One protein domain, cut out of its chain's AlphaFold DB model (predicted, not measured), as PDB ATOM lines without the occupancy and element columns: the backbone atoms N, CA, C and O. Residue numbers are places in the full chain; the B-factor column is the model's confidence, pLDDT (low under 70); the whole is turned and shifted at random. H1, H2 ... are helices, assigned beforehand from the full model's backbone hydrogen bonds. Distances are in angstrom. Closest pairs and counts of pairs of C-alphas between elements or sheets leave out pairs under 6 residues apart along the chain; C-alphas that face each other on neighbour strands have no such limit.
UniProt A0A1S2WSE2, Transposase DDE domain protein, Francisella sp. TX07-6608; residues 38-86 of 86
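AT A GLANCE: This is residues 38 to 86 of the 86 residues of the protein "Transposase DDE domain protein" of Francisella sp. TX07-6608 (UniProt A0A1S2WSE2). A short helix, H1, leads into a long loop that folds back on itself and returns to one long helix, H2; the loop's tip at residues 55 to 60 and the far part of H2 with the tail, residues 76 to 86, stick out at opposite ends. The 49 printed residues hold two named helices, H1 then H2, and no named strand; the class is all helix, with 22 residues in named elements, under half. The whole is only just extended, close to loose, with a radius of gyration of the C-alphas of 14.6 A, and flat, spanning 48 by 26 by 10 A.

IN THESE COORDINATES: H1 is residues 42 to 46, beginning at C-alpha 42 (42.901, 39.016, 80.407). H2 is residues 66 to 82, 24.7 A long, ending at C-alpha 82 (56.009, 61.060, 83.683).

HOW THE PARTS SIT: H1 and H2 are close but not clearly touching; their closest C-alphas, those of Ala 44 and Ala 68, are 7.6 A apart. In H1 and H2 every O i to N i+4 pair is within hydrogen-bond range.

THE WHOLE: The C-alphas farthest apart, of Ile 56 and Ile 86, are 48.6 A apart. The printed part has no cut. The link from H1 to H2, 19 residues, is long. Residues 53 to 56 and 79 to 86 have pLDDT under 70.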
ATOM      1  N   ILE A  38      46.180  51.981  77.421       77.44
ATOM      2  CA  ILE A  38      46.479  51.004  78.473       77.44
ATOM      3  C   ILE A  38      46.369  49.578  77.935       77.44
ATOM      4  O   ILE A  38      45.381  49.201  77.307       77.44
ATOM      5  N   TRP A  39      47.378  48.759  78.226       84.94
ATOM      6  CA  TRP A  39      47.337  47.322  77.966       84.94
ATOM      7  C   TRP A  39      46.863  46.597  79.224       84.94
ATOM      8  O   TRP A  39      47.547  46.600  80.245       84.94
ATOM      9  N   LEU A  40      45.683  45.979  79.153       86.06
ATOM     10  CA  LEU A  40      45.091  45.232  80.262       86.06
ATOM     11  C   LEU A  40      45.302  43.727  80.078       86.06
ATOM     12  O   LEU A  40      45.147  43.187  78.980       86.06
ATOM     13  N   SER A  41      45.627  43.028  81.166       90.94
ATOM     14  CA  SER A  41      45.690  41.566  81.160       90.94
ATOM     15  C   SER A  41      44.286  40.961  81.025       90.94
ATOM     16  O   SER A  41      43.286  41.573  81.403       90.94
ATOM     17  N   LYS A  42      44.193  39.720  80.529       91.12
ATOM     18  CA  LYS A  42      42.901  39.016  80.407       91.12
ATOM     19  C   LYS A  42      42.174  38.889  81.751       91.12
ATOM     20  O   LYS A  42      40.954  39.001  81.802       91.12
ATOM     21  N   GLU A  43      42.922  38.703  82.837       89.25
ATOM     22  CA  GLU A  43      42.380  38.654  84.198       89.25
ATOM     23  C   GLU A  43      41.812  40.000  84.649       89.25
ATOM     24  O   GLU A  43      40.781  40.037  85.319       89.25
ATOM     25  N   ALA A  44      42.457  41.107  84.266       88.06
ATOM     26  CA  ALA A  44      41.975  42.440  84.594       88.06
ATOM     27  C   ALA A  44      40.663  42.759  83.866       88.06
ATOM     28  O   ALA A  44      39.741  43.298  84.473       88.06
ATOM     29  N   ILE A  45      40.549  42.355  82.597       90.12
ATOM     30  CA  ILE A  45      39.317  42.494  81.807       90.12
ATOM     31  C   ILE A  45      38.184  41.664  82.425       90.12
ATOM     32  O   ILE A  45      37.060  42.143  82.545       90.12
ATOM     33  N   ALA A  46      38.479  40.437  82.868       91.19
ATOM     34  CA  ALA A  46      37.490  39.568  83.506       91.19
ATOM     35  C   ALA A  46      36.937  40.150  84.820       91.19
ATOM     36  O   ALA A  46      35.792  39.886  85.170       91.19
ATOM     37  N   LYS A  47      37.735  40.956  85.529       91.44
ATOM     38  CA  LYS A  47      37.355  41.635  86.777       91.44
ATOM     39  C   LYS A  47      36.876  43.072  86.559       91.44
ATOM     40  O   LYS A  47      36.792  43.819  87.525       91.44
ATOM     41  N   TRP A  48      36.633  43.503  85.321       91.44
ATOM     42  CA  TRP A  48      36.413  44.923  85.028       91.44
ATOM     43  C   TRP A  48      35.015  45.416  85.420       91.44
ATOM     44  O   TRP A  48      34.859  46.504  85.976       91.44
ATOM     45  N   TYR A  49      34.004  44.598  85.145       91.62
ATOM     46  CA  TYR A  49      32.601  44.914  85.396       91.62
ATOM     47  C   TYR A  49      32.090  44.154  86.611       91.62
ATOM     48  O   TYR A  49      32.473  43.003  86.829       91.62
ATOM     49  N   GLU A  50      31.220  44.799  87.384       89.19
ATOM     50  CA  GLU A  50      30.530  44.120  88.477       89.19
ATOM     51  C   GLU A  50      29.621  43.023  87.921       89.19
ATOM     52  O   GLU A  50      28.872  43.233  86.961       89.19
ATOM     53  N   ALA A  51      29.717  41.835  88.520       81.56
ATOM     54  CA  ALA A  51      28.923  40.680  88.115       81.56
ATOM     55  C   ALA A  51      27.473  40.796  88.601       81.56
ATOM     56  O   ALA A  51      26.558  40.317  87.930       81.56
ATOM     57  N   ASP A  52      27.273  41.443  89.750       72.69
ATOM     58  CA  ASP A  52      25.958  41.670  90.326       72.69
ATOM     59  C   ASP A  52      25.500  43.106  90.059       72.69
ATOM     60  O   ASP A  52      25.824  44.048  90.777       72.69
ATOM     61  N   GLN A  53      24.752  43.270  88.971       67.00
ATOM     62  CA  GLN A  53      24.106  44.537  88.633       67.00
ATOM     63  C   GLN A  53      22.718  44.666  89.273       67.00
ATOM     64  O   GLN A  53      21.986  45.605  88.934       67.00
ATOM     65  N   GLN A  54      22.310  43.743  90.159       62.66
ATOM     66  CA  GLN A  54      21.039  43.894  90.854       62.66
ATOM     67  C   GLN A  54      21.120  45.065  91.821       62.66
ATOM     68  O   GLN A  54      21.829  45.074  92.823       62.66
ATOM     69  N   ASN A  55      20.346  46.086  91.493       62.66
ATOM     70  CA  ASN A  55      20.211  47.251  92.326       62.66
ATOM     71  C   ASN A  55      19.196  46.969  93.437       62.66
ATOM     72  O   ASN A  55      18.004  46.839  93.168       62.66
ATOM     73  N   ILE A  56      19.676  46.872  94.676       67.44
ATOM     74  CA  ILE A  56      18.837  46.661  95.866       67.44
ATOM     75  C   ILE A  56      18.332  48.018  96.431       67.44
ATOM     76  O   ILE A  56      17.636  48.053  97.442       67.44
ATOM     77  N   GLY A  57      18.627  49.151  95.771       72.00
ATOM     78  CA  GLY A  57      18.226  50.502  96.193       72.00
ATOM     79  C   GLY A  57      17.729  51.414  95.062       72.00
ATOM     80  O   GLY A  57      17.479  50.991  93.936       72.00
ATOM     81  N   ASP A  58      17.578  52.700  95.375       76.75
ATOM     82  CA  ASP A  58      17.094  53.780  94.497       76.75
ATOM     83  C   ASP A  58      18.210  54.470  93.676       76.75
ATOM     84  O   ASP A  58      17.971  55.462  92.984       76.75
ATOM     85  N   GLY A  59      19.434  53.931  93.725       77.31
ATOM     86  CA  GLY A  59      20.609  54.442  93.011       77.31
ATOM     87  C   GLY A  59      20.742  53.948  91.568       77.31
ATOM     88  O   GLY A  59      19.835  53.348  91.008       77.31
ATOM     89  N   THR A  60      21.900  54.176  90.943       79.44
ATOM     90  CA  THR A  60      22.313  53.454  89.721       79.44
ATOM     91  C   THR A  60      23.146  52.244  90.148       79.44
ATOM     92  O   THR A  60      23.991  52.416  91.030       79.44
ATOM     93  N   PRO A  61      22.948  51.043  89.567       82.12
ATOM     94  CA  PRO A  61      23.765  49.886  89.915       82.12
ATOM     95  C   PRO A  61      25.240  50.159  89.612       82.12
ATOM     96  O   PRO A  61      25.575  50.832  88.631       82.12
ATOM     97  N   GLN A  62      26.120  49.632  90.459       85.06
ATOM     98  CA  GLN A  62      27.555  49.752  90.254       85.06
ATOM     99  C   GLN A  62      27.942  49.008  88.970       85.06
ATOM    100  O   GLN A  62      27.692  47.818  88.826       85.06
ATOM    101  N   GLN A  63      28.509  49.730  88.002       87.88
ATOM    102  CA  GLN A  63      28.887  49.151  86.709       87.88
ATOM    103  C   GLN A  63      30.312  48.591  86.716       87.88
ATOM    104  O   GLN A  63      30.582  47.590  86.058       87.88
ATOM    105  N   TYR A  64      31.220  49.237  87.447       90.62
ATOM    106  CA  TYR A  64      32.649  48.934  87.451       90.62
ATOM    107  C   TYR A  64      33.096  48.464  88.823       90.62
ATOM    108  O   TYR A  64      32.659  49.016  89.835       90.62
ATOM    109  N   THR A  65      34.006  47.497  88.843       92.38
ATOM    110  CA  THR A  65      34.553  46.996  90.100       92.38
ATOM    111  C   THR A  65      35.515  47.986  90.742       92.38
ATOM    112  O   THR A  65      36.154  48.798  90.062       92.38
ATOM    113  N   ASP A  66      35.700  47.869  92.057       91.62
ATOM    114  CA  ASP A  66      36.725  48.624  92.791       91.62
ATOM    115  C   ASP A  66      38.126  48.424  92.191       91.62
ATOM    116  O   ASP A  66      38.960  49.332  92.189       91.62
ATOM    117  N   PHE A  67      38.380  47.233  91.639       91.75
ATOM    118  CA  PHE A  67      39.614  46.907  90.936       91.75
ATOM    119  C   PHE A  67      39.788  47.746  89.662       91.75
ATOM    120  O   PHE A  67      40.853  48.336  89.467       91.75
ATOM    121  N   ALA A  68      38.748  47.859  88.830       90.88
ATOM    122  CA  ALA A  68      38.784  48.689  87.626       90.88
ATOM    123  C   ALA A  68      38.994  50.174  87.967       90.88
ATOM    124  O   ALA A  68      39.831  50.844  87.356       90.88
ATOM    125  N   ILE A  69      38.296  50.677  88.993       91.00
ATOM    126  CA  ILE A  69      38.425  52.067  89.459       91.00
ATOM    127  C   ILE A  69      39.854  52.346  89.946       91.00
ATOM    128  O   ILE A  69      40.449  53.362  89.574       91.00
ATOM    129  N   ARG A  70      40.434  51.431  90.735       91.25
ATOM    130  CA  ARG A  70      41.807  51.558  91.239       91.25
ATOM    131  C   ARG A  70      42.837  51.589  90.110       91.25
ATOM    132  O   ARG A  70      43.690  52.471  90.115       91.25
ATOM    133  N   ILE A  71      42.727  50.695  89.124       89.94
ATOM    134  CA  ILE A  71      43.638  50.674  87.967       89.94
ATOM    135  C   ILE A  71      43.589  51.996  87.199       89.94
ATOM    136  O   ILE A  71      44.638  52.558  86.874       89.94
ATOM    137  N   CYS A  72      42.395  52.523  86.922       86.50
ATOM    138  CA  CYS A  72      42.246  53.814  86.245       86.50
ATOM    139  C   CYS A  72      42.914  54.954  87.030       86.50
ATOM    140  O   CYS A  72      43.561  55.819  86.444       86.50
ATOM    141  N   HIS A  73      42.797  54.941  88.357       85.62
ATOM    142  CA  HIS A  73      43.420  55.945  89.215       85.62
ATOM    143  C   HIS A  73      44.956  55.833  89.237       85.62
ATOM    144  O   HIS A  73      45.655  56.836  89.088       85.62
ATOM    145  N   GLU A  74      45.499  54.621  89.374       84.25
ATOM    146  CA  GLU A  74      46.948  54.373  89.421       84.25
ATOM    147  C   GLU A  74      47.640  54.674  88.084       84.25
ATOM    148  O   GLU A  74      48.674  55.346  88.051       84.25
ATOM    149  N   THR A  75      47.046  54.237  86.971       82.06
ATOM    150  CA  THR A  75      47.568  54.517  85.622       82.06
ATOM    151  C   THR A  75      47.589  56.014  85.321       82.06
ATOM    152  O   THR A  75      48.555  56.520  84.745       82.06
ATOM    153  N   TRP A  76      46.574  56.750  85.775       74.69
ATOM    154  CA  TRP A  76      46.529  58.199  85.622       74.69
ATOM    155  C   TRP A  76      47.624  58.913  86.429       74.69
ATOM    156  O   TRP A  76      48.291  59.804  85.897       74.69
ATOM    157  N   ILE A  77      47.865  58.501  87.680       74.69
ATOM    158  CA  ILE A  77      48.952  59.053  88.509       74.69
ATOM    159  C   ILE A  77      50.313  58.802  87.859       74.69
ATOM    160  O   ILE A  77      51.130  59.720  87.781       74.69
ATOM    161  N   SER A  78      50.544  57.585  87.361       72.06
ATOM    162  CA  SER A  78      51.816  57.233  86.725       72.06
ATOM    163  C   SER A  78      52.073  58.020  85.437       72.06
ATOM    164  O   SER A  78      53.226  58.313  85.129       72.06
ATOM    165  N   ASN A  79      51.033  58.361  84.674       69.88
ATOM    166  CA  ASN A  79      51.188  59.201  83.486       69.88
ATOM    167  C   ASN A  79      51.496  60.661  83.868       69.88
ATOM    168  O   ASN A  79      52.358  61.307  83.276       69.88
ATOM    169  N   ARG A  80      50.844  61.176  84.918       63.25
ATOM    170  CA  ARG A  80      51.059  62.549  85.389       63.25
ATOM    171  C   ARG A  80      52.490  62.789  85.881       63.25
ATOM    172  O   ARG A  80      53.077  63.807  85.525       63.25
ATOM    173  N   SER A  81      53.069  61.853  86.635       60.34
ATOM    174  CA  SER A  81      54.461  61.967  87.094       60.34
ATOM    175  C   SER A  81      55.482  61.854  85.954       60.34
ATOM    176  O   SER A  81      56.537  62.478  86.019       60.34
ATOM    177  N   ALA A  82      55.166  61.126  84.878       58.94
ATOM    178  CA  ALA A  82      56.009  61.060  83.683       58.94
ATOM    179  C   ALA A  82      56.027  62.385  82.895       58.94
ATOM    180  O   ALA A  82      57.051  62.739  82.315       58.94
ATOM    181  N   THR A  83      54.926  63.148  82.908       56.41
ATOM    182  CA  THR A  83      54.851  64.468  82.252       56.41
ATOM    183  C   THR A  83      55.523  65.610  83.025       56.41
ATOM    184  O   THR A  83      55.680  66.689  82.466       56.41
ATOM    185  N   GLU A  84      55.928  65.393  84.280       54.78
ATOM    186  CA  GLU A  84      56.636  66.384  85.116       54.78
ATOM    187  C   GLU A  84      58.173  66.230  85.065       54.78
ATOM    188  O   GLU A  84      58.891  67.029  85.661       54.78
ATOM    189  N   LEU A  85      58.687  65.228  84.338       50.62
ATOM    190  CA  LEU A  85      60.123  64.953  84.161       50.62
ATOM    191  C   LEU A  85      60.668  65.363  82.775       50.62
ATOM    192  O   LEU A  85      61.736  64.892  82.377       50.62
ATOM    193  N   ILE A  86      59.957  66.235  82.051       46.78
ATOM    194  CA  ILE A  86      60.383  66.821  80.768       46.78
ATOM    195  C   ILE A  86      60.359  68.346  80.870       46.78
ATOM    196  O   ILE A  86      59.339  68.879  81.360       46.78
TER     197      ILE A  86